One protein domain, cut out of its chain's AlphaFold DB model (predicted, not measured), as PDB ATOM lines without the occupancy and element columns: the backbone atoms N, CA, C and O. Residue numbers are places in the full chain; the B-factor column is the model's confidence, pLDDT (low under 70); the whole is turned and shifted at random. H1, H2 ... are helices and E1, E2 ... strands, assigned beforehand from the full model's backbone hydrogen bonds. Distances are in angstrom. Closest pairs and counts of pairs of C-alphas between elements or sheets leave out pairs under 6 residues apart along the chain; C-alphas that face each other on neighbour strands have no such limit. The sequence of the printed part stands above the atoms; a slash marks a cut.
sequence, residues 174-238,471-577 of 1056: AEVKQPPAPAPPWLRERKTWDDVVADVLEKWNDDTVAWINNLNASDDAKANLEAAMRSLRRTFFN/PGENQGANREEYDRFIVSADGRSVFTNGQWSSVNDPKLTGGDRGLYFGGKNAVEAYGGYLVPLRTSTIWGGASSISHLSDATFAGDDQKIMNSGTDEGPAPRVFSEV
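AT A GLANCE: This is residues 174 to 238 and 471 to 577 of the 1056 residues of the protein "WD40 domain-containing protein" of Mycolicibacterium gilvum (UniProt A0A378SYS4). Little regular structure: a helical hairpin, H1 and H2, makes a long arm reaching away from a loop-rich head with E1 and short helices H3, H4 and H5. The 172 printed residues, with these elements in chain order, are mostly helix by class, with only 62 in named elements. The whole is extended, radius of gyration of the C-alphas 24.0 A, spans 73 by 44 by 24 A.

HOW THE PARTS SIT: H1, residues 193 to 214, and H2, residues 219 to 236, touch as a hairpin, opposite ways at a shallow tilt of 16 degrees; their closest C-alphas, Ile 212 and Lys 222, are 5.9 A apart. E1, residues 478 to 480, pairs with no named strand and meets H3, residues 481 to 485, only through their link. H4, residues 502 to 509, and H5, residues 520 to 525, are apart. H5 has every O i to N i+4 pair within hydrogen-bond range, H1 17 of 18, H2 13 of 14, H3 0 of 1 and H4 0 of 4; O i to N i+3 gives H3 2 of 2, H4 4 of 5.

IN THESE COORDINATES: H1, 31.8 A long between end C-alphas, begins at C-alpha 193 (18.198, -34.508, 20.089); H2 spans 26.1 A. H5 ends at C-alpha 525 (40.636, -34.612, 23.166).

THE WHOLE: Residues 239 to 470 are cut out, C-alphas 238 and 471 being 57.0 A apart. The H3 to H4 link is long. In this model 31 printed residues have pLDDT under 70, among them 565 to 571.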
ATOM      1  N   ALA A 174      64.956 -23.738  14.966       60.88
ATOM      2  CA  ALA A 174      63.918 -23.616  15.980       60.88
ATOM      3  C   ALA A 174      62.503 -23.630  15.376       60.88
ATOM      4  O   ALA A 174      62.166 -22.835  14.485       60.88
ATOM      5  N   GLU A 175      61.659 -24.518  15.898       74.62
ATOM      6  CA  GLU A 175      60.218 -24.475  15.681       74.62
ATOM      7  C   GLU A 175      59.598 -23.344  16.519       74.62
ATOM      8  O   GLU A 175      59.998 -23.075  17.653       74.62
ATOM      9  N   VAL A 176      58.597 -22.662  15.959       70.12
ATOM     10  CA  VAL A 176      57.832 -21.634  16.672       70.12
ATOM     11  C   VAL A 176      56.587 -22.281  17.273       70.12
ATOM     12  O   VAL A 176      55.707 -22.695  16.521       70.12
ATOM     13  N   LYS A 177      56.482 -22.322  18.613       81.50
ATOM     14  CA  LYS A 177      55.284 -22.829  19.313       81.50
ATOM     15  C   LYS A 177      54.038 -22.127  18.778       81.50
ATOM     16  O   LYS A 177      53.901 -20.905  18.909       81.50
ATOM     17  N   GLN A 178      53.145 -22.893  18.161       86.00
ATOM     18  CA  GLN A 178      51.959 -22.336  17.527       86.00
ATOM     19  C   GLN A 178      50.993 -21.787  18.594       86.00
ATOM     20  O   GLN A 178      50.779 -22.420  19.629       86.00
ATOM     21  N   PRO A 179      50.385 -20.606  18.384       80.81
ATOM     22  CA  PRO A 179      49.429 -20.053  19.338       80.81
ATOM     23  C   PRO A 179      48.103 -20.842  19.306       80.81
ATOM     24  O   PRO A 179      47.656 -21.190  18.204       80.81
ATOM     25  N   PRO A 180      47.420 -21.056  20.452       85.75
ATOM     26  CA  PRO A 180      46.164 -21.808  20.519       85.75
ATOM     27  C   PRO A 180      45.101 -21.320  19.527       85.75
ATOM     28  O   PRO A 180      44.836 -20.118  19.400       85.75
ATOM     29  N   ALA A 181      44.497 -22.258  18.801       89.25
ATOM     30  CA  ALA A 181      43.487 -22.000  17.781       89.25
ATOM     31  C   ALA A 181      42.191 -22.738  18.162       89.25
ATOM     32  O   ALA A 181      42.128 -23.948  17.978       89.25
ATOM     33  N   PRO A 182      41.176 -22.070  18.743       88.31
ATOM     34  CA  PRO A 182      39.935 -22.742  19.121       88.31
ATOM     35  C   PRO A 182      39.209 -23.238  17.867       88.31
ATOM     36  O   PRO A 182      39.064 -22.491  16.895       88.31
ATOM     37  N   ALA A 183      38.731 -24.482  17.889       85.06
ATOM     38  CA  ALA A 183      38.042 -25.063  16.747       85.06
ATOM     39  C   ALA A 183      36.718 -24.315  16.484       85.06
ATOM     40  O   ALA A 183      35.920 -24.132  17.418       85.06
ATOM     41  N   PRO A 184      36.470 -23.863  15.238       80.44
ATOM     42  CA  PRO A 184      35.268 -23.114  14.891       80.44
ATOM     43  C   PRO A 184      34.002 -23.981  15.004       80.44
ATOM     44  O   PRO A 184      34.089 -25.206  14.919       80.44
ATOM     45  N   PRO A 185      32.799 -23.380  15.116       70.81
ATOM     46  CA  PRO A 185      31.565 -24.120  15.405       70.81
ATOM     47  C   PRO A 185      31.161 -25.198  14.385       70.81
ATOM     48  O   PRO A 185      30.306 -26.018  14.692       70.81
ATOM     49  N   TRP A 186      31.738 -25.205  13.178       70.56
ATOM     50  CA  TRP A 186      31.492 -26.234  12.157       70.56
ATOM     51  C   TRP A 186      32.440 -27.446  12.237       70.56
ATOM     52  O   TRP A 186      32.240 -28.393  11.482       70.56
ATOM     53  N   LEU A 187      33.453 -27.415  13.113       65.19
ATOM     54  CA  LEU A 187      34.350 -28.542  13.426       65.19
ATOM     55  C   LEU A 187      34.060 -29.167  14.805       65.19
ATOM     56  O   LEU A 187      34.806 -30.027  15.254       65.19
ATOM     57  N   ARG A 188      32.985 -28.742  15.479       59.81
ATOM     58  CA  ARG A 188      32.495 -29.349  16.725       59.81
ATOM     59  C   ARG A 188      31.327 -30.284  16.414       59.81
ATOM     60  O   ARG A 188      30.543 -29.994  15.506       59.81
ATOM     61  N   GLU A 189      31.203 -31.375  17.167       59.16
ATOM     62  CA  GLU A 189      30.054 -32.283  17.094       59.16
ATOM     63  C   GLU A 189      28.746 -31.501  17.323       59.16
ATOM     64  O   GLU A 189      28.676 -30.585  18.150       59.16
ATOM     65  N   ARG A 190      27.684 -31.851  16.589       56.94
ATOM     66  CA  ARG A 190      26.338 -31.365  16.909       56.94
ATOM     67  C   ARG A 190      25.680 -32.388  17.817       56.94
ATOM     68  O   ARG A 190      25.356 -33.470  17.335       56.94
ATOM     69  N   LYS A 191      25.429 -32.014  19.074       63.22
ATOM     70  CA  LYS A 191      24.594 -32.801  19.992       63.22
ATOM     71  C   LYS A 191      23.321 -33.273  19.287       63.22
ATOM     72  O   LYS A 191      22.647 -32.492  18.605       63.22
ATOM     73  N   THR A 192      23.022 -34.558  19.422       71.81
ATOM     74  CA  THR A 192      21.781 -35.157  18.942       71.81
ATOM     75  C   THR A 192      20.601 -34.629  19.759       71.81
ATOM     76  O   THR A 192      20.769 -33.982  20.793       71.81
ATOM     77  N   TRP A 193      19.373 -34.894  19.306       70.25
ATOM     78  CA  TRP A 193      18.198 -34.508  20.089       70.25
ATOM     79  C   TRP A 193      18.116 -35.257  21.427       70.25
ATOM     80  O   TRP A 193      17.608 -34.710  22.402       70.25
ATOM     81  N   ASP A 194      18.664 -36.472  21.489       72.31
ATOM     82  CA  ASP A 194      18.713 -37.271  22.709       72.31
ATOM     83  C   ASP A 194      19.668 -36.604  23.727       72.31
ATOM     84  O   ASP A 194      19.276 -36.405  24.876       72.31
ATOM     85  N   ASP A 195      20.839 -36.119  23.286       74.88
ATOM     86  CA  ASP A 195      21.824 -35.417  24.137       74.88
ATOM     87  C   ASP A 195      21.343 -34.021  24.575       74.88
ATOM     88  O   ASP A 195      21.549 -33.611  25.714       74.88
ATOM     89  N   VAL A 196      20.654 -33.277  23.701       74.12
ATOM     90  CA  VAL A 196      20.041 -31.982  24.070       74.12
ATOM     91  C   VAL A 196      18.964 -32.173  25.148       74.12
ATOM     92  O   VAL A 196      18.798 -31.326  26.025       74.12
ATOM     93  N   VAL A 197      18.246 -33.299  25.116       71.38
ATOM     94  CA  VAL A 197      17.279 -33.678  26.156       71.38
ATOM     95  C   VAL A 197      17.964 -34.273  27.397       71.38
ATOM     96  O   VAL A 197      17.389 -34.201  28.485       71.38
ATOM     97  N   ALA A 198      19.194 -34.786  27.285       77.81
ATOM     98  CA  ALA A 198      20.042 -35.111  28.431       77.81
ATOM     99  C   ALA A 198      20.403 -33.842  29.222       77.81
ATOM    100  O   ALA A 198      19.927 -33.684  30.352       77.81
ATOM    101  N   ASP A 199      21.102 -32.897  28.578       76.75
ATOM    102  CA  ASP A 199      21.553 -31.614  29.146       76.75
ATOM    103  C   ASP A 199      20.443 -30.885  29.923       76.75
ATOM    104  O   ASP A 199      20.628 -30.418  31.048       76.75
ATOM    105  N   VAL A 200      19.262 -30.767  29.302       73.56
ATOM    106  CA  VAL A 200      18.135 -29.987  29.833       73.56
ATOM    107  C   VAL A 200      17.559 -30.604  31.109       73.56
ATOM    108  O   VAL A 200      17.159 -29.871  32.015       73.56
ATOM    109  N   LEU A 201      17.504 -31.934  31.199       75.44
ATOM    110  CA  LEU A 201      16.890 -32.645  32.325       75.44
ATOM    111  C   LEU A 201      17.871 -32.893  33.476       75.44
ATOM    112  O   LEU A 201      17.453 -32.904  34.637       75.44
ATOM    113  N   GLU A 202      19.160 -33.029  33.168       79.94
ATOM    114  CA  GLU A 202      20.242 -33.003  34.153       79.94
ATOM    115  C   GLU A 202      20.339 -31.621  34.809       79.94
ATOM    116  O   GLU A 202      20.133 -31.503  36.018       79.94
ATOM    117  N   LYS A 203      20.467 -30.546  34.017       70.12
ATOM    118  CA  LYS A 203      20.473 -29.179  34.560       70.12
ATOM    119  C   LYS A 203      19.214 -28.863  35.381       70.12
ATOM    120  O   LYS A 203      19.310 -28.253  36.445       70.12
ATOM    121  N   TRP A 204      18.037 -29.291  34.921       74.06
ATOM    122  CA  TRP A 204      16.785 -29.119  35.665       74.06
ATOM    123  C   TRP A 204      16.774 -29.867  37.010       74.06
ATOM    124  O   TRP A 204      16.229 -29.351  37.992       74.06
ATOM    125  N   ASN A 205      17.380 -31.057  37.079       76.69
ATOM    126  CA  ASN A 205      17.556 -31.800  38.327       76.69
ATOM    127  C   ASN A 205      18.474 -31.043  39.295       76.69
ATOM    128  O   ASN A 205      18.131 -30.902  40.469       76.69
ATOM    129  N   ASP A 206      19.582 -30.497  38.807       79.94
ATOM    130  CA  ASP A 206      20.594 -29.872  39.658       79.94
ATOM    131  C   ASP A 206      20.153 -28.497  40.167       79.94
ATOM    132  O   ASP A 206      20.247 -28.230  41.369       79.94
ATOM    133  N   ASP A 207      19.534 -27.679  39.307       66.62
ATOM    134  CA  ASP A 207      18.847 -26.446  39.716       66.62
ATOM    135  C   ASP A 207      17.772 -26.747  40.784       66.62
ATOM    136  O   ASP A 207      17.625 -26.013  41.769       66.62
ATOM    137  N   THR A 208      17.050 -27.867  40.636       69.31
ATOM    138  CA  THR A 208      16.040 -28.330  41.601       69.31
ATOM    139  C   THR A 208      16.664 -28.753  42.933       69.31
ATOM    140  O   THR A 208      16.195 -28.321  43.988       69.31
ATOM    141  N   VAL A 209      17.722 -29.567  42.927       77.00
ATOM    142  CA  VAL A 209      18.407 -30.037  44.146       77.00
ATOM    143  C   VAL A 209      19.079 -28.870  44.877       77.00
ATOM    144  O   VAL A 209      18.936 -28.742  46.098       77.00
ATOM    145  N   ALA A 210      19.734 -27.960  44.151       73.75
ATOM    146  CA  ALA A 210      20.311 -26.737  44.703       73.75
ATOM    147  C   ALA A 210      19.238 -25.836  45.342       73.75
ATOM    148  O   ALA A 210      19.424 -25.342  46.461       73.75
ATOM    149  N   TRP A 211      18.082 -25.666  44.693       78.88
ATOM    150  CA  TRP A 211      16.949 -24.930  45.258       78.88
ATOM    151  C   TRP A 211      16.401 -25.591  46.534       78.88
ATOM    152  O   TRP A 211      16.279 -24.918  47.562       78.88
ATOM    153  N   ILE A 212      16.140 -26.904  46.515       67.31
ATOM    154  CA  ILE A 212      15.630 -27.671  47.667       67.31
ATOM    155  C   ILE A 212      16.581 -27.562  48.866       67.31
ATOM    156  O   ILE A 212      16.141 -27.314  49.996       67.31
ATOM    157  N   ASN A 213      17.889 -27.688  48.632       83.69
ATOM    158  CA  ASN A 213      18.903 -27.565  49.676       83.69
ATOM    159  C   ASN A 213      18.918 -26.172  50.323       83.69
ATOM    160  O   ASN A 213      19.076 -26.078  51.544       83.69
ATOM    161  N   ASN A 214      18.642 -25.113  49.559       81.12
ATOM    162  CA  ASN A 214      18.548 -23.739  50.058       81.12
ATOM    163  C   ASN A 214      17.226 -23.401  50.785       81.12
ATOM    164  O   ASN A 214      17.125 -22.344  51.414       81.12
ATOM    165  N   LEU A 215      16.212 -24.277  50.774       75.06
ATOM    166  CA  LEU A 215      14.964 -24.033  51.507       75.06
ATOM    167  C   LEU A 215      15.181 -24.017  53.031       75.06
ATOM    168  O   LEU A 215      15.808 -24.909  53.609       75.06
ATOM    169  N   ASN A 216      14.557 -23.056  53.718       87.50
ATOM    170  CA  ASN A 216      14.462 -23.027  55.183       87.50
ATOM    171  C   ASN A 216      13.344 -23.970  55.679       87.50
ATOM    172  O   ASN A 216      12.337 -23.541  56.247       87.50
ATOM    173  N   ALA A 217      13.512 -25.260  55.392       82.81
ATOM    174  CA  ALA A 217      12.602 -26.352  55.719       82.81
ATOM    175  C   ALA A 217      13.364 -27.496  56.411       82.81
ATOM    176  O   ALA A 217      14.584 -27.590  56.298       82.81
ATOM    177  N   SER A 218      12.646 -28.368  57.123       86.88
ATOM    178  CA  SER A 218      13.223 -29.570  57.742       86.88
ATOM    179  C   SER A 218      13.697 -30.580  56.698       86.88
ATOM    180  O   SER A 218      13.084 -30.696  55.639       86.88
ATOM    181  N   ASP A 219      14.711 -31.373  57.036       85.44
ATOM    182  CA  ASP A 219      15.330 -32.355  56.133       85.44
ATOM    183  C   ASP A 219      14.305 -33.358  55.571       85.44
ATOM    184  O   ASP A 219      14.266 -33.592  54.366       85.44
ATOM    185  N   ASP A 220      13.366 -33.831  56.405       72.69
ATOM    186  CA  ASP A 220      12.224 -34.656  55.975       72.69
ATOM    187  C   ASP A 220      11.396 -33.990  54.858       72.69
ATOM    188  O   ASP A 220      10.900 -34.660  53.957       72.69
ATOM    189  N   ALA A 221      11.217 -32.666  54.900       59.25
ATOM    190  CA  ALA A 221      10.433 -31.934  53.904       59.25
ATOM    191  C   ALA A 221      11.219 -31.730  52.599       59.25
ATOM    192  O   ALA A 221      10.622 -31.788  51.527       59.25
ATOM    193  N   LYS A 222      12.545 -31.558  52.690       63.84
ATOM    194  CA  LYS A 222      13.446 -31.522  51.529       63.84
ATOM    195  C   LYS A 222      13.452 -32.864  50.805       63.84
ATOM    196  O   LYS A 222      13.119 -32.907  49.629       63.84
ATOM    197  N   ALA A 223      13.689 -33.958  51.529       66.00
ATOM    198  CA  ALA A 223      13.713 -35.309  50.967       66.00
ATOM    199  C   ALA A 223      12.374 -35.717  50.318       66.00
ATOM    200  O   ALA A 223      12.366 -36.347  49.263       66.00
ATOM    201  N   ASN A 224      11.229 -35.333  50.903       62.56
ATOM    202  CA  ASN A 224       9.916 -35.580  50.287       62.56
ATOM    203  C   ASN A 224       9.691 -34.754  49.005       62.56
ATOM    204  O   ASN A 224       9.066 -35.249  48.068       62.56
ATOM    205  N   LEU A 225      10.186 -33.514  48.948       55.78
ATOM    206  CA  LEU A 225      10.090 -32.652  47.766       55.78
ATOM    207  C   LEU A 225      11.019 -33.134  46.639       55.78
ATOM    208  O   LEU A 225      10.612 -33.197  45.484       55.78
ATOM    209  N   GLU A 226      12.229 -33.560  46.987       70.69
ATOM    210  CA  GLU A 226      13.214 -34.134  46.066       70.69
ATOM    211  C   GLU A 226      12.716 -35.460  45.462       70.69
ATOM    212  O   GLU A 226      12.779 -35.665  44.249       70.69
ATOM    213  N   ALA A 227      12.115 -36.326  46.286       64.75
ATOM    214  CA  ALA A 227      11.461 -37.551  45.828       64.75
ATOM    215  C   ALA A 227      10.254 -37.276  44.910       64.75
ATOM    216  O   ALA A 227      10.035 -38.018  43.953       64.75
ATOM    217  N   ALA A 228       9.490 -36.205  45.158       55.56
ATOM    218  CA  ALA A 228       8.391 -35.802  44.278       55.56
ATOM    219  C   ALA A 228       8.899 -35.320  42.906       55.56
ATOM    220  O   ALA A 228       8.338 -35.710  41.883       55.56
ATOM    221  N   MET A 229       9.986 -34.542  42.870       62.28
ATOM    222  CA  MET A 229      10.591 -34.067  41.618       62.28
ATOM    223  C   MET A 229      11.224 -35.216  40.816       62.28
ATOM    224  O   MET A 229      10.971 -35.324  39.617       62.28
ATOM    225  N   ARG A 230      11.933 -36.157  41.461       67.62
ATOM    226  CA  ARG A 230      12.413 -37.377  40.774       67.62
ATOM    227  C   ARG A 230      11.271 -38.270  40.277       67.62
ATOM    228  O   ARG A 230      11.369 -38.828  39.189       67.62
ATOM    229  N   SER A 231      10.150 -38.346  41.002       61.53
ATOM    230  CA  SER A 231       8.952 -39.044  40.512       61.53
ATOM    231  C   SER A 231       8.304 -38.350  39.306       61.53
ATOM    232  O   SER A 231       7.662 -39.031  38.509       61.53
ATOM    233  N   LEU A 232       8.447 -37.027  39.156       59.56
ATOM    234  CA  LEU A 232       7.966 -36.288  37.984       59.56
ATOM    235  C   LEU A 232       8.812 -36.614  36.742       59.56
ATOM    236  O   LEU A 232       8.242 -36.902  35.689       59.56
ATOM    237  N   ARG A 233      10.149 -36.627  36.888       70.50
ATOM    238  CA  ARG A 233      11.115 -36.941  35.816       70.50
ATOM    239  C   ARG A 233      10.836 -38.323  35.208       70.50
ATOM    240  O   ARG A 233      10.381 -38.381  34.067       70.50
ATOM    241  N   ARG A 234      10.860 -39.384  36.027       70.75
ATOM    242  CA  ARG A 234      10.512 -40.780  35.660       70.75
ATOM    243  C   ARG A 234       9.126 -40.989  35.032       70.75
ATOM    244  O   ARG A 234       8.877 -42.029  34.430       70.75
ATOM    245  N   THR A 235       8.194 -40.047  35.196       60.59
ATOM    246  CA  THR A 235       6.816 -40.186  34.681       60.59
ATOM    247  C   THR A 235       6.614 -39.513  33.322       60.59
ATOM    248  O   THR A 235       5.817 -39.999  32.519       60.59
ATOM    249  N   PHE A 236       7.296 -38.393  33.065       62.75
ATOM    250  CA  PHE A 236       7.013 -37.517  31.915       62.75
ATOM    251  C   PHE A 236       8.239 -37.131  31.084       62.75
ATOM    252  O   PHE A 236       8.089 -36.647  29.966       62.75
ATOM    253  N   PHE A 237       9.438 -37.313  31.623       73.06
ATOM    254  CA  PHE A 237      10.706 -36.901  31.026       73.06
ATOM    255  C   PHE A 237      11.742 -38.029  31.062       73.06
ATOM    256  O   PHE A 237      12.923 -37.783  30.857       73.06
ATOM    257  N   ASN A 238      11.287 -39.260  31.292       80.75
ATOM    258  CA  ASN A 238      12.134 -40.427  31.460       80.75
ATOM    259  C   ASN A 238      13.009 -40.632  30.219       80.75
ATOM    260  O   ASN A 238      12.497 -40.699  29.092       80.75
ATOM    261  N   PRO A 471      57.371 -25.645   0.362       89.50
ATOM    262  CA  PRO A 471      56.741 -24.471  -0.244       89.50
ATOM    263  C   PRO A 471      56.890 -24.417  -1.779       89.50
ATOM    264  O   PRO A 471      57.997 -24.304  -2.307       89.50
ATOM    265  N   GLY A 472      55.766 -24.478  -2.501       87.94
ATOM    266  CA  GLY A 472      55.713 -24.478  -3.972       87.94
ATOM    267  C   GLY A 472      55.844 -25.846  -4.673       87.94
ATOM    268  O   GLY A 472      55.603 -25.933  -5.884       87.94
ATOM    269  N   GLU A 473      56.161 -26.925  -3.951       88.75
ATOM    270  CA  GLU A 473      56.350 -28.279  -4.510       88.75
ATOM    271  C   GLU A 473      55.037 -29.084  -4.598       88.75
ATOM    272  O   GLU A 473      54.935 -30.046  -5.354       88.75
ATOM    273  N   ASN A 474      53.989 -28.633  -3.899       88.81
ATOM    274  CA  ASN A 474      52.723 -29.335  -3.622       88.81
ATOM    275  C   ASN A 474      51.736 -29.530  -4.798       88.81
ATOM    276  O   ASN A 474      50.512 -29.541  -4.621       88.81
ATOM    277  N   GLN A 475      52.252 -29.719  -6.008       78.88
ATOM    278  CA  GLN A 475      51.503 -29.837  -7.260       78.88
ATOM    279  C   GLN A 475      50.925 -31.252  -7.445       78.88
ATOM    280  O   GLN A 475      51.455 -32.067  -8.196       78.88
ATOM    281  N   GLY A 476      49.808 -31.550  -6.771       80.38
ATOM    282  CA  GLY A 476      49.175 -32.871  -6.839       80.38
ATOM    283  C   GLY A 476      47.736 -32.930  -6.323       80.38
ATOM    284  O   GLY A 476      47.295 -32.080  -5.545       80.38
ATOM    285  N   ALA A 477      47.014 -33.961  -6.777       84.75
ATOM    286  CA  ALA A 477      45.615 -34.254  -6.440       84.75
ATOM    287  C   ALA A 477      45.403 -35.611  -5.742       84.75
ATOM    288  O   ALA A 477      44.291 -35.897  -5.315       84.75
ATOM    289  N   ASN A 478      46.434 -36.457  -5.677       89.50
ATOM    290  CA  ASN A 478      46.439 -37.721  -4.943       89.50
ATOM    291  C   ASN A 478      47.023 -37.437  -3.550       89.50
ATOM    292  O   ASN A 478      48.106 -36.859  -3.472       89.50
ATOM    293  N   ARG A 479      46.269 -37.754  -2.495       90.62
ATOM    294  CA  ARG A 479      46.529 -37.377  -1.096       90.62
ATOM    295  C   ARG A 479      46.330 -38.567  -0.161       90.62
ATOM    296  O   ARG A 479      45.615 -39.503  -0.523       90.62
ATOM    297  N   GLU A 480      46.918 -38.511   1.027       92.50
ATOM    298  CA  GLU A 480      46.635 -39.458   2.115       92.50
ATOM    299  C   GLU A 480      45.386 -39.013   2.877       92.50
ATOM    300  O   GLU A 480      45.024 -37.837   2.844       92.50
ATOM    301  N   GLU A 481      44.680 -39.938   3.530       93.69
ATOM    302  CA  GLU A 481      43.429 -39.608   4.230       93.69
ATOM    303  C   GLU A 481      43.649 -38.557   5.337       93.69
ATOM    304  O   GLU A 481      42.828 -37.654   5.498       93.69
ATOM    305  N   TYR A 482      44.812 -38.596   5.996       95.50
ATOM    306  CA  TYR A 482      45.306 -37.596   6.951       95.50
ATOM    307  C   TYR A 482      45.328 -36.164   6.393       95.50
ATOM    308  O   TYR A 482      44.892 -35.232   7.073       95.50
ATOM    309  N   ASP A 483      45.736 -35.970   5.129       94.38
ATOM    310  CA  ASP A 483      45.791 -34.640   4.501       94.38
ATOM    311  C   ASP A 483      44.415 -33.946   4.509       94.38
ATOM    312  O   ASP A 483      44.339 -32.717   4.503       94.38
ATOM    313  N   ARG A 484      43.303 -34.698   4.538       92.19
ATOM    314  CA  ARG A 484      41.944 -34.131   4.578       92.19
ATOM    315  C   ARG A 484      41.721 -33.239   5.804       92.19
ATOM    316  O   ARG A 484      40.980 -32.259   5.711       92.19
ATOM    317  N   PHE A 485      42.366 -33.574   6.917       94.50
ATOM    318  CA  PHE A 485      42.184 -32.941   8.221       94.50
ATOM    319  C   PHE A 485      43.137 -31.766   8.473       94.50
ATOM    320  O   PHE A 485      42.990 -31.075   9.478       94.50
ATOM    321  N   ILE A 486      44.084 -31.493   7.569       94.25
ATOM    322  CA  ILE A 486      45.022 -30.374   7.719       94.25
ATOM    323  C   ILE A 486      44.298 -29.043   7.457       94.25
ATOM    324  O   ILE A 486      43.739 -28.793   6.379       94.25
ATOM    325  N   VAL A 487      44.336 -28.157   8.452       93.69
ATOM    326  CA  VAL A 487      43.660 -26.854   8.454       93.69
ATOM    327  C   VAL A 487      44.606 -25.712   8.833       93.69
ATOM    328  O   VAL A 487      45.620 -25.892   9.511       93.69
ATOM    329  N   SER A 488      44.262 -24.498   8.403       93.00
ATOM    330  CA  SER A 488      44.847 -23.268   8.945       93.00
ATOM    331  C   SER A 488      44.231 -22.904  10.304       93.00
ATOM    332  O   SER A 488      43.183 -23.423  10.685       93.00
ATOM    333  N   ALA A 489      44.855 -21.966  11.025       91.06
ATOM    334  CA  ALA A 489      44.472 -21.543  12.384       91.06
ATOM    335  C   ALA A 489      43.045 -20.968  12.560       91.06
ATOM    336  O   ALA A 489      42.661 -20.590  13.665       91.06
ATOM    337  N   ASP A 490      42.287 -20.830  11.474       89.12
ATOM    338  CA  ASP A 490      40.880 -20.429  11.418       89.12
ATOM    339  C   ASP A 490      39.934 -21.607  11.088       89.12
ATOM    340  O   ASP A 490      38.765 -21.392  10.762       89.12
ATOM    341  N   GLY A 491      40.435 -22.848  11.153       89.44
ATOM    342  CA  GLY A 491      39.689 -24.086  10.905       89.44
ATOM    343  C   GLY A 491      39.174 -24.228   9.470       89.44
ATOM    344  O   GLY A 491      38.134 -24.850   9.234       89.44
ATOM    345  N   ARG A 492      39.876 -23.621   8.506       89.44
ATOM    346  CA  ARG A 492      39.642 -23.804   7.069       89.44
ATOM    347  C   ARG A 492      40.595 -24.857   6.517       89.44
ATOM    348  O   ARG A 492      41.786 -24.815   6.808       89.44
ATOM    349  N   SER A 493      40.087 -25.763   5.679       88.31
ATOM    350  CA  SER A 493      40.946 -26.705   4.952       88.31
ATOM    351  C   SER A 493      41.942 -25.950   4.074       88.31
ATOM    352  O   SER A 493      41.586 -24.989   3.384       88.31
ATOM    353  N   VAL A 494      43.190 -26.415   4.067       90.44
ATOM    354  CA  VAL A 494      44.246 -25.859   3.206       90.44
ATOM    355  C   VAL A 494      44.107 -26.266   1.733       90.44
ATOM    356  O   VAL A 494      44.841 -25.754   0.880       90.44
ATOM    357  N   PHE A 495      43.138 -27.134   1.429       89.25
ATOM    358  CA  PHE A 495      42.832 -27.640   0.098       89.25
ATOM    359  C   PHE A 495      41.548 -27.022  -0.467       89.25
ATOM    360  O   PHE A 495      40.499 -27.003   0.169       89.25
ATOM    361  N   THR A 496      41.601 -26.568  -1.719       82.56
ATOM    362  CA  THR A 496      40.421 -26.155  -2.495       82.56
ATOM    363  C   THR A 496      40.171 -27.194  -3.580       82.56
ATOM    364  O   THR A 496      41.019 -27.390  -4.444       82.56
ATOM    365  N   ASN A 497      39.026 -27.886  -3.543       78.25
ATOM    366  CA  ASN A 497      38.702 -28.992  -4.461       78.25
ATOM    367  C   ASN A 497      39.802 -30.080  -4.520       78.25
ATOM    368  O   ASN A 497      40.143 -30.568  -5.596       78.25
ATOM    369  N   GLY A 498      40.413 -30.414  -3.375       77.00
ATOM    370  CA  GLY A 498      41.528 -31.372  -3.293       77.00
ATOM    371  C   GLY A 498      42.855 -30.869  -3.883       77.00
ATOM    372  O   GLY A 498      43.778 -31.658  -4.078       77.00
ATOM    373  N   GLN A 499      42.974 -29.578  -4.209       84.50
ATOM    374  CA  GLN A 499      44.216 -28.945  -4.665       84.50
ATOM    375  C   GLN A 499      44.817 -28.065  -3.573       84.50
ATOM    376  O   GLN A 499      44.104 -27.304  -2.920       84.50
ATOM    377  N   TRP A 500      46.137 -28.150  -3.406       89.75
ATOM    378  CA  TRP A 500      46.886 -27.238  -2.546       89.75
ATOM    379  C   TRP A 500      46.834 -25.809  -3.099       89.75
ATOM    380  O   TRP A 500      46.932 -25.594  -4.308       89.75
ATOM    381  N   SER A 501      46.713 -24.828  -2.206       86.50
ATOM    382  CA  SER A 501      46.805 -23.408  -2.547       86.50
ATOM    383  C   SER A 501      48.147 -22.848  -2.088       86.50
ATOM    384  O   SER A 501      48.458 -22.914  -0.903       86.50
ATOM    385  N   SER A 502      48.906 -22.206  -2.981       88.38
ATOM    386  CA  SER A 502      50.180 -21.553  -2.630       88.38
ATOM    387  C   SER A 502      50.036 -20.382  -1.644       88.38
ATOM    388  O   SER A 502      51.013 -19.924  -1.062       88.38
ATOM    389  N   VAL A 503      48.806 -19.935  -1.361       88.44
ATOM    390  CA  VAL A 503      48.491 -19.030  -0.236       88.44
ATOM    391  C   VAL A 503      48.766 -19.695   1.132       88.44
ATOM    392  O   VAL A 503      48.847 -19.018   2.157       88.44
ATOM    393  N   ASN A 504      48.947 -21.017   1.162       91.19
ATOM    394  CA  ASN A 504      49.301 -21.791   2.349       91.19
ATOM    395  C   ASN A 504      50.784 -22.191   2.395       91.19
ATOM    396  O   ASN A 504      51.224 -22.681   3.430       91.19
ATOM    397  N   ASP A 505      51.579 -21.897   1.356       90.56
ATOM    398  CA  ASP A 505      53.027 -22.158   1.353       90.56
ATOM    399  C   ASP A 505      53.767 -21.554   2.574       90.56
ATOM    400  O   ASP A 505      54.610 -22.252   3.134       90.56
ATOM    401  N   PRO A 506      53.446 -20.339   3.082       90.50
ATOM    402  CA  PRO A 506      54.077 -19.814   4.301       90.50
ATOM    403  C   PRO A 506      53.762 -20.612   5.575       90.50
ATOM    404  O   PRO A 506      54.535 -20.561   6.530       90.50
ATOM    405  N   LYS A 507      52.633 -21.333   5.607       91.06
ATOM    406  CA  LYS A 507      52.154 -22.068   6.790       91.06
ATOM    407  C   LYS A 507      52.940 -23.354   7.026       91.06
ATOM    408  O   LYS A 507      53.145 -23.732   8.173       91.06
ATOM    409  N   LEU A 508      53.457 -23.959   5.954       89.44
ATOM    410  CA  LEU A 508      54.361 -25.115   6.008       89.44
ATOM    411  C   LEU A 508      55.613 -24.843   6.862       89.44
ATOM    412  O   LEU A 508      56.142 -25.764   7.476       89.44
ATOM    413  N   THR A 509      56.066 -23.584   6.933       87.50
ATOM    414  CA  THR A 509      57.261 -23.165   7.688       87.50
ATOM    415  C   THR A 509      56.939 -22.206   8.845       87.50
ATOM    416  O   THR A 509      57.675 -21.251   9.100       87.50
ATOM    417  N   GLY A 510      55.789 -22.389   9.502       79.81
ATOM    418  CA  GLY A 510      55.391 -21.659  10.718       79.81
ATOM    419  C   GLY A 510      54.910 -20.214  10.509       79.81
ATOM    420  O   GLY A 510      54.498 -19.551  11.464       79.81
ATOM    421  N   GLY A 511      54.909 -19.710   9.271       81.88
ATOM    422  CA  GLY A 511      54.266 -18.445   8.911       81.88
ATOM    423  C   GLY A 511      52.741 -18.518   9.050       81.88
ATOM    424  O   GLY A 511      52.164 -19.597   9.112       81.88
ATOM    425  N   ASP A 512      52.061 -17.370   9.120       81.00
ATOM    426  CA  ASP A 512      50.592 -17.287   9.248       81.00
ATOM    427  C   ASP A 512      49.977 -18.159  10.380       81.00
ATOM    428  O   ASP A 512      48.824 -18.575  10.284       81.00
ATOM    429  N   ARG A 513      50.733 -18.374  11.474       87.12
ATOM    430  CA  ARG A 513      50.452 -19.265  12.630       87.12
ATOM    431  C   ARG A 513      50.673 -20.773  12.413       87.12
ATOM    432  O   ARG A 513      50.379 -21.532  13.329       87.12
ATOM    433  N   GLY A 514      51.212 -21.204  11.277       90.06
ATOM    434  CA  GLY A 514      51.462 -22.619  10.999       90.06
ATOM    435  C   GLY A 514      50.215 -23.392  10.556       90.06
ATOM    436  O   GLY A 514      49.277 -22.818   9.989       90.06
ATOM    437  N   LEU A 515      50.234 -24.705  10.784       93.62
ATOM    438  CA  LEU A 515      49.213 -25.672  10.372       93.62
ATOM    439  C   LEU A 515      48.821 -26.580  11.534       93.62
ATOM    440  O   LEU A 515      49.644 -26.893  12.389       93.62
ATOM    441  N   TYR A 516      47.566 -27.013  11.518       95.31
ATOM    442  CA  TYR A 516      46.941 -27.763  12.598       95.31
ATOM    443  C   TYR A 516      46.172 -28.960  12.027       95.31
ATOM    444  O   TYR A 516      45.691 -28.908  10.890       95.31
ATOM    445  N   PHE A 517      46.010 -30.010  12.825       95.75
ATOM    446  CA  PHE A 517      45.068 -31.089  12.559       95.75
ATOM    447  C   PHE A 517      43.691 -30.692  13.109       95.75
ATOM    448  O   PHE A 517      43.562 -30.208  14.235       95.75
ATOM    449  N   GLY A 518      42.668 -30.838  12.268       94.38
ATOM    450  CA  GLY A 518      41.288 -30.422  12.515       94.38
ATOM    451  C   GLY A 518      40.274 -31.555  12.361       94.38
ATOM    452  O   GLY A 518      39.144 -31.294  11.952       94.38
ATOM    453  N   GLY A 519      40.684 -32.797  12.630       92.75
ATOM    454  CA  GLY A 519      39.751 -33.894  12.897       92.75
ATOM    455  C   GLY A 519      38.954 -33.646  14.182       92.75
ATOM    456  O   GLY A 519      39.397 -32.888  15.045       92.75
ATOM    457  N   LYS A 520      37.747 -34.210  14.280       89.81
ATOM    458  CA  LYS A 520      36.798 -33.899  15.356       89.81
ATOM    459  C   LYS A 520      37.241 -34.492  16.698       89.81
ATOM    460  O   LYS A 520      37.180 -33.789  17.700       89.81
ATOM    461  N   ASN A 521      37.715 -35.738  16.709       90.38
ATOM    462  CA  ASN A 521      38.026 -36.470  17.941       90.38
ATOM    463  C   ASN A 521      39.351 -35.963  18.527       90.38
ATOM    464  O   ASN A 521      39.451 -35.700  19.722       90.38
ATOM    465  N   ALA A 522      40.345 -35.708  17.667       92.44
ATOM    466  CA  ALA A 522      41.601 -35.064  18.049       92.44
ATOM    467  C   ALA A 522      41.389 -33.643  18.612       92.44
ATOM    468  O   ALA A 522      42.052 -33.243  19.567       92.44
ATOM    469  N   VAL A 523      40.451 -32.878  18.037       92.25
ATOM    470  CA  VAL A 523      40.050 -31.548  18.535       92.25
ATOM    471  C   VAL A 523      39.341 -31.635  19.884       92.25
ATOM    472  O   VAL A 523      39.560 -30.778  20.740       92.25
ATOM    473  N   GLU A 524      38.484 -32.634  20.079       87.62
ATOM    474  CA  GLU A 524      37.743 -32.863  21.320       87.62
ATOM    475  C   GLU A 524      38.686 -33.250  22.466       87.62
ATOM    476  O   GLU A 524      38.716 -32.553  23.483       87.62
ATOM    477  N   ALA A 525      39.565 -34.232  22.241       88.19
ATOM    478  CA  ALA A 525      40.636 -34.612  23.166       88.19
ATOM    479  C   ALA A 525      41.631 -33.469  23.455       88.19
ATOM    480  O   ALA A 525      42.232 -33.416  24.524       88.19
ATOM    481  N   TYR A 526      41.786 -32.503  22.541       92.81
ATOM    482  CA  TYR A 526      42.563 -31.276  22.766       92.81
ATOM    483  C   TYR A 526      41.702 -30.093  23.262       92.81
ATOM    484  O   TYR A 526      41.978 -28.925  22.972       92.81
ATOM    485  N   GLY A 527      40.629 -30.373  24.011       87.25
ATOM    486  CA  GLY A 527      39.822 -29.370  24.719       87.25
ATOM    487  C   GLY A 527      39.033 -28.418  23.811       87.25
ATOM    488  O   GLY A 527      38.758 -27.275  24.185       87.25
ATOM    489  N   GLY A 528      38.706 -28.841  22.589       86.00
ATOM    490  CA  GLY A 528      38.037 -28.015  21.581       86.00
ATOM    491  C   GLY A 528      38.965 -27.047  20.834       86.00
ATOM    492  O   GLY A 528      38.480 -26.068  20.248       86.00
ATOM    493  N   TYR A 529      40.278 -27.294  20.840       92.88
ATOM    494  CA  TYR A 529      41.286 -26.564  20.064       92.88
ATOM    495  C   TYR A 529      41.807 -27.408  18.891       92.88
ATOM    496  O   TYR A 529      41.850 -28.629  18.952       92.88
ATOM    497  N   LEU A 530      42.222 -26.750  17.806       94.75
ATOM    498  CA  LEU A 530      42.924 -27.392  16.693       94.75
ATOM    499  C   LEU A 530      44.318 -27.836  17.160       94.75
ATOM    500  O   LEU A 530      45.022 -27.058  17.811       94.75
ATOM    501  N   VAL A 531      44.719 -29.058  16.808       95.50
ATOM    502  CA  VAL A 531      45.941 -29.706  17.312       95.50
ATOM    503  C   VAL A 531      47.170 -29.216  16.529       95.50
ATOM    504  O   VAL A 531      47.202 -29.395  15.311       95.50
ATOM    505  N   PRO A 532      48.185 -28.597  17.164       94.75
ATOM    506  CA  PRO A 532      49.354 -28.059  16.461       94.75
ATOM    507  C   PRO A 532      50.213 -29.117  15.756       94.75
ATOM    508  O   PRO A 532      50.781 -29.999  16.404       94.75
ATOM    509  N   LEU A 533      50.370 -28.985  14.434       93.81
ATOM    510  CA  LEU A 533      51.283 -29.812  13.636       93.81
ATOM    511  C   LEU A 533      52.664 -29.171  13.539       93.81
ATOM    512  O   LEU A 533      52.803 -27.950  13.566       93.81
ATOM    513  N   ARG A 534      53.694 -29.994  13.365       90.12
ATOM    514  CA  ARG A 534      55.082 -29.539  13.321       90.12
ATOM    515  C   ARG A 534      55.385 -28.653  12.116       90.12
ATOM    516  O   ARG A 534      55.441 -29.136  10.983       90.12
ATOM    517  N   THR A 535      55.675 -27.376  12.364       88.12
ATOM    518  CA  THR A 535      56.006 -26.392  11.314       88.12
ATOM    519  C   THR A 535      57.283 -25.620  11.651       88.12
ATOM    520  O   THR A 535      57.245 -24.533  12.232       88.12
ATOM    521  N   SER A 536      58.429 -26.191  11.283       78.62
ATOM    522  CA  SER A 536      59.767 -25.635  11.505       78.62
ATOM    523  C   SER A 536      60.069 -24.429  10.600       78.62
ATOM    524  O   SER A 536      59.582 -24.333   9.476       78.62
ATOM    525  N   THR A 537      60.902 -23.494  11.071       73.69
ATOM    526  CA  THR A 537      61.234 -22.251  10.333       73.69
ATOM    527  C   THR A 537      62.010 -22.481   9.029       73.69
ATOM    528  O   THR A 537      61.990 -21.633   8.136       73.69
ATOM    529  N   ILE A 538      62.642 -23.648   8.897       75.19
ATOM    530  CA  ILE A 538      63.156 -24.222   7.650       75.19
ATOM    531  C   ILE A 538      62.387 -25.529   7.413       75.19
ATOM    532  O   ILE A 538      62.128 -26.264   8.367       75.19
ATOM    533  N   TRP A 539      62.006 -25.828   6.167       78.94
ATOM    534  CA  TRP A 539      61.286 -27.065   5.832       78.94
ATOM    535  C   TRP A 539      62.127 -28.306   6.173       78.94
ATOM    536  O   TRP A 539      63.242 -28.453   5.674       78.94
ATOM    537  N   GLY A 540      61.587 -29.187   7.019       66.12
ATOM    538  CA  GLY A 540      62.300 -30.318   7.625       66.12
ATOM    539  C   GLY A 540      62.182 -31.645   6.870       66.12
ATOM    540  O   GLY A 540      62.461 -32.689   7.449       66.12
ATOM    541  N   GLY A 541      61.739 -31.634   5.609       70.81
ATOM    542  CA  GLY A 541      61.470 -32.860   4.851       70.81
ATOM    543  C   GLY A 541      60.181 -33.554   5.304       70.81
ATOM    544  O   GLY A 541      59.242 -32.889   5.734       70.81
ATOM    545  N   ALA A 542      60.135 -34.887   5.207       60.91
ATOM    546  CA  ALA A 542      58.956 -35.695   5.554       60.91
ATOM    547  C   ALA A 542      58.496 -35.519   7.017       60.91
ATOM    548  O   ALA A 542      57.319 -35.693   7.327       60.91
ATOM    549  N   SER A 543      59.415 -35.115   7.902       70.88
ATOM    550  CA  SER A 543      59.142 -34.877   9.318       70.88
ATOM    551  C   SER A 543      58.457 -33.534   9.608       70.88
ATOM    552  O   SER A 543      58.144 -33.263  10.768       70.88
ATOM    553  N   SER A 544      58.229 -32.667   8.619       82.25
ATOM    554  CA  SER A 544      57.315 -31.524   8.759       82.25
ATOM    555  C   SER A 544      55.866 -31.986   8.549       82.25
ATOM    556  O   SER A 544      55.601 -32.772   7.648       82.25
ATOM    557  N   ILE A 545      54.934 -31.491   9.371       88.06
ATOM    558  CA  ILE A 545      53.465 -31.710   9.364       88.06
ATOM    559  C   ILE A 545      52.895 -33.146   9.372       88.06
ATOM    560  O   ILE A 545      51.721 -33.310   9.704       88.06
ATOM    561  N   SER A 546      53.702 -34.184   9.152       91.56
ATOM    562  CA  SER A 546      53.378 -35.578   9.518       91.56
ATOM    563  C   SER A 546      53.401 -35.816  11.040       91.56
ATOM    564  O   SER A 546      52.988 -36.870  11.507       91.56
ATOM    565  N   HIS A 547      53.864 -34.825  11.813       92.50
ATOM    566  CA  HIS A 547      54.071 -34.886  13.262       92.50
ATOM    567  C   HIS A 547      53.296 -33.819  14.023       92.50
ATOM    568  O   HIS A 547      53.003 -32.740  13.495       92.50
ATOM    569  N   LEU A 548      53.074 -34.093  15.305       93.00
ATOM    570  CA  LEU A 548      52.692 -33.107  16.306       93.00
ATOM    571  C   LEU A 548      53.858 -32.139  16.574       93.00
ATOM    572  O   LEU A 548      55.027 -32.476  16.399       93.00
ATOM    573  N   SER A 549      53.535 -30.902  16.950       91.38
ATOM    574  CA  SER A 549      54.517 -29.825  17.137       91.38
ATOM    575  C   SER A 549      55.418 -30.055  18.362       91.38
ATOM    576  O   SER A 549      54.937 -30.043  19.497       91.38
ATOM    577  N   ASP A 550      56.732 -30.167  18.143       86.88
ATOM    578  CA  ASP A 550      57.764 -30.364  19.178       86.88
ATOM    579  C   ASP A 550      57.923 -29.124  20.067       86.88
ATOM    580  O   ASP A 550      58.223 -29.214  21.254       86.88
ATOM    581  N   ALA A 551      57.641 -27.937  19.529       86.38
ATOM    582  CA  ALA A 551      57.525 -26.723  20.332       86.38
ATOM    583  C   ALA A 551      56.236 -26.678  21.184       86.38
ATOM    584  O   ALA A 551      56.152 -25.894  22.138       86.38
ATOM    585  N   THR A 552      55.214 -27.477  20.852       87.75
ATOM    586  CA  THR A 552      53.925 -27.531  21.564       87.75
ATOM    587  C   THR A 552      53.938 -28.590  22.660       87.75
ATOM    588  O   THR A 552      53.752 -28.219  23.820       87.75
ATOM    589  N   PHE A 553      54.199 -29.836  22.283       88.06
ATOM    590  CA  PHE A 553      54.210 -31.028  23.126       88.06
ATOM    591  C   PHE A 553      55.667 -31.366  23.472       88.06
ATOM    592  O   PHE A 553      56.429 -31.764  22.592       88.06
ATOM    593  N   ALA A 554      56.086 -31.089  24.712       84.06
ATOM    594  CA  ALA A 554      57.501 -31.033  25.093       84.06
ATOM    595  C   ALA A 554      57.735 -31.365  26.576       84.06
ATOM    596  O   ALA A 554      56.903 -31.041  27.425       84.06
ATOM    597  N   GLY A 555      58.902 -31.936  26.896       77.62
ATOM    598  CA  GLY A 555      59.191 -32.462  28.234       77.62
ATOM    599  C   GLY A 555      58.241 -33.609  28.576       77.62
ATOM    600  O   GLY A 555      57.960 -34.441  27.721       77.62
ATOM    601  N   ASP A 556      57.689 -33.600  29.788       74.19
ATOM    602  CA  ASP A 556      56.733 -34.609  30.273       74.19
ATOM    603  C   ASP A 556      55.441 -34.697  29.417       74.19
ATOM    604  O   ASP A 556      54.709 -35.677  29.493       74.19
ATOM    605  N   ASP A 557      55.167 -33.687  28.576       78.19
ATOM    606  CA  ASP A 557      54.059 -33.658  27.608       78.19
ATOM    607  C   ASP A 557      54.464 -34.164  26.200       78.19
ATOM    608  O   ASP A 557      53.698 -34.011  25.248       78.19
ATOM    609  N   GLN A 558      55.643 -34.773  26.019       83.56
ATOM    610  CA  GLN A 558      55.997 -35.431  24.752       83.56
ATOM    611  C   GLN A 558      55.016 -36.568  24.414       83.56
ATOM    612  O   GLN A 558      54.578 -37.346  25.260       83.56
ATOM    613  N   LYS A 559      54.658 -36.633  23.137       87.81
ATOM    614  CA  LYS A 559      53.709 -37.554  22.503       87.81
ATOM    615  C   LYS A 559      54.486 -38.625  21.743       87.81
ATOM    616  O   LYS A 559      55.674 -38.427  21.480       87.81
ATOM    617  N   ILE A 560      53.866 -39.735  21.341       89.38
ATOM    618  CA  ILE A 560      54.529 -40.694  20.439       89.38
ATOM    619  C   ILE A 560      54.809 -40.016  19.091       89.38
ATOM    620  O   ILE A 560      55.942 -40.048  18.614       89.38
ATOM    621  N   MET A 561      53.829 -39.303  18.533       92.06
ATOM    622  CA  MET A 561      53.923 -38.640  17.221       92.06
ATOM    623  C   MET A 561      54.592 -37.249  17.245       92.06
ATOM    624  O   MET A 561      54.395 -36.443  16.331       92.06
ATOM    625  N   ASN A 562      55.407 -36.964  18.266       89.88
ATOM    626  CA  ASN A 562      56.449 -35.931  18.204       89.88
ATOM    627  C   ASN A 562      57.599 -36.399  17.302       89.88
ATOM    628  O   ASN A 562      57.950 -37.574  17.333       89.88
ATOM    629  N   SER A 563      58.221 -35.488  16.549       81.94
ATOM    630  CA  SER A 563      59.362 -35.843  15.683       81.94
ATOM    631  C   SER A 563      60.710 -35.796  16.407       81.94
ATOM    632  O   SER A 563      61.685 -36.390  15.953       81.94
ATOM    633  N   GLY A 564      60.780 -35.043  17.509       72.62
ATOM    634  CA  GLY A 564      61.925 -35.046  18.407       72.62
ATOM    635  C   GLY A 564      61.840 -36.213  19.384       72.62
ATOM    636  O   GLY A 564      60.828 -36.379  20.064       72.62
ATOM    637  N   THR A 565      62.918 -36.988  19.481       63.41
ATOM    638  CA  THR A 565      63.129 -37.981  20.537       63.41
ATOM    639  C   THR A 565      64.457 -37.682  21.221       63.41
ATOM    640  O   THR A 565      65.517 -37.904  20.632       63.41
ATOM    641  N   ASP A 566      64.399 -37.145  22.435       61.66
ATOM    642  CA  ASP A 566      65.578 -37.004  23.289       61.66
ATOM    643  C   ASP A 566      66.028 -38.389  23.813       61.66
ATOM    644  O   ASP A 566      65.271 -39.359  23.754       61.66
ATOM    645  N   GLU A 567      67.253 -38.492  24.334       56.31
ATOM    646  CA  GLU A 567      67.745 -39.696  25.026       56.31
ATOM    647  C   GLU A 567      67.147 -39.786  26.447       56.31
ATOM    648  O   GLU A 567      67.080 -38.789  27.174       56.31
ATOM    649  N   GLY A 568      66.734 -40.983  26.874       53.41
ATOM    650  CA  GLY A 568      66.190 -41.236  28.219       53.41
ATOM    651  C   GLY A 568      64.745 -40.842  28.589       53.41
ATOM    652  O   GLY A 568      64.493 -40.770  29.797       53.41
ATOM    653  N   PRO A 569      63.773 -40.596  27.682       55.94
ATOM    654  CA  PRO A 569      62.365 -40.595  28.073       55.94
ATOM    655  C   PRO A 569      61.921 -42.018  28.454       55.94
ATOM    656  O   PRO A 569      62.394 -43.005  27.889       55.94
ATOM    657  N   ALA A 570      60.983 -42.132  29.395       58.41
ATOM    658  CA  ALA A 570      60.303 -43.400  29.664       58.41
ATOM    659  C   ALA A 570      59.448 -43.830  28.446       58.41
ATOM    660  O   ALA A 570      59.075 -42.963  27.647       58.41
ATOM    661  N   PRO A 571      59.103 -45.127  28.298       63.66
ATOM    662  CA  PRO A 571      58.315 -45.602  27.163       63.66
ATOM    663  C   PRO A 571      57.002 -44.825  27.002       63.66
ATOM    664  O   PRO A 571      56.173 -44.772  27.912       63.66
ATOM    665  N   ARG A 572      56.816 -44.197  25.837       76.44
ATOM    666  CA  ARG A 572      55.650 -43.348  25.565       76.44
ATOM    667  C   ARG A 572      54.437 -44.212  25.221       76.44
ATOM    668  O   ARG A 572      54.529 -45.154  24.437       76.44
ATOM    669  N   VAL A 573      53.286 -43.850  25.780       81.06
ATOM    670  CA  VAL A 573      51.967 -44.411  25.441       81.06
ATOM    671  C   VAL A 573      51.166 -43.398  24.621       81.06
ATOM    672  O   VAL A 573      51.464 -42.204  24.661       81.06
ATOM    673  N   PHE A 574      50.161 -43.854  23.868       87.38
ATOM    674  CA  PHE A 574      49.299 -42.941  23.116       87.38
ATOM    675  C   PHE A 574      48.517 -42.039  24.072       87.38
ATOM    676  O   PHE A 574      47.812 -42.524  24.957       87.38
ATOM    677  N   SER A 575      48.603 -40.729  23.864       89.81
ATOM    678  CA  SER A 575      47.705 -39.777  24.516       89.81
ATOM    679  C   SER A 575      46.308 -39.790  23.887       89.81
ATOM    680  O   SER A 575      46.122 -40.213  22.744       89.81
ATOM    681  N   GLU A 576      45.327 -39.233  24.596       89.06
ATOM    682  CA  GLU A 576      43.952 -39.063  24.102       89.06
ATOM    683  C   GLU A 576      43.899 -38.281  22.778       89.06
ATOM    684  O   GLU A 576      43.140 -38.633  21.879       89.06
ATOM    685  N   VAL A 577      44.764 -37.271  22.615       92.38
ATOM    686  CA  VAL A 577      44.897 -36.501  21.365       92.38
ATOM    687  C   VAL A 577      45.311 -37.405  20.203       92.38
ATOM    688  O   VAL A 577      44.811 -37.248  19.090       92.38
TER     689      VAL A 577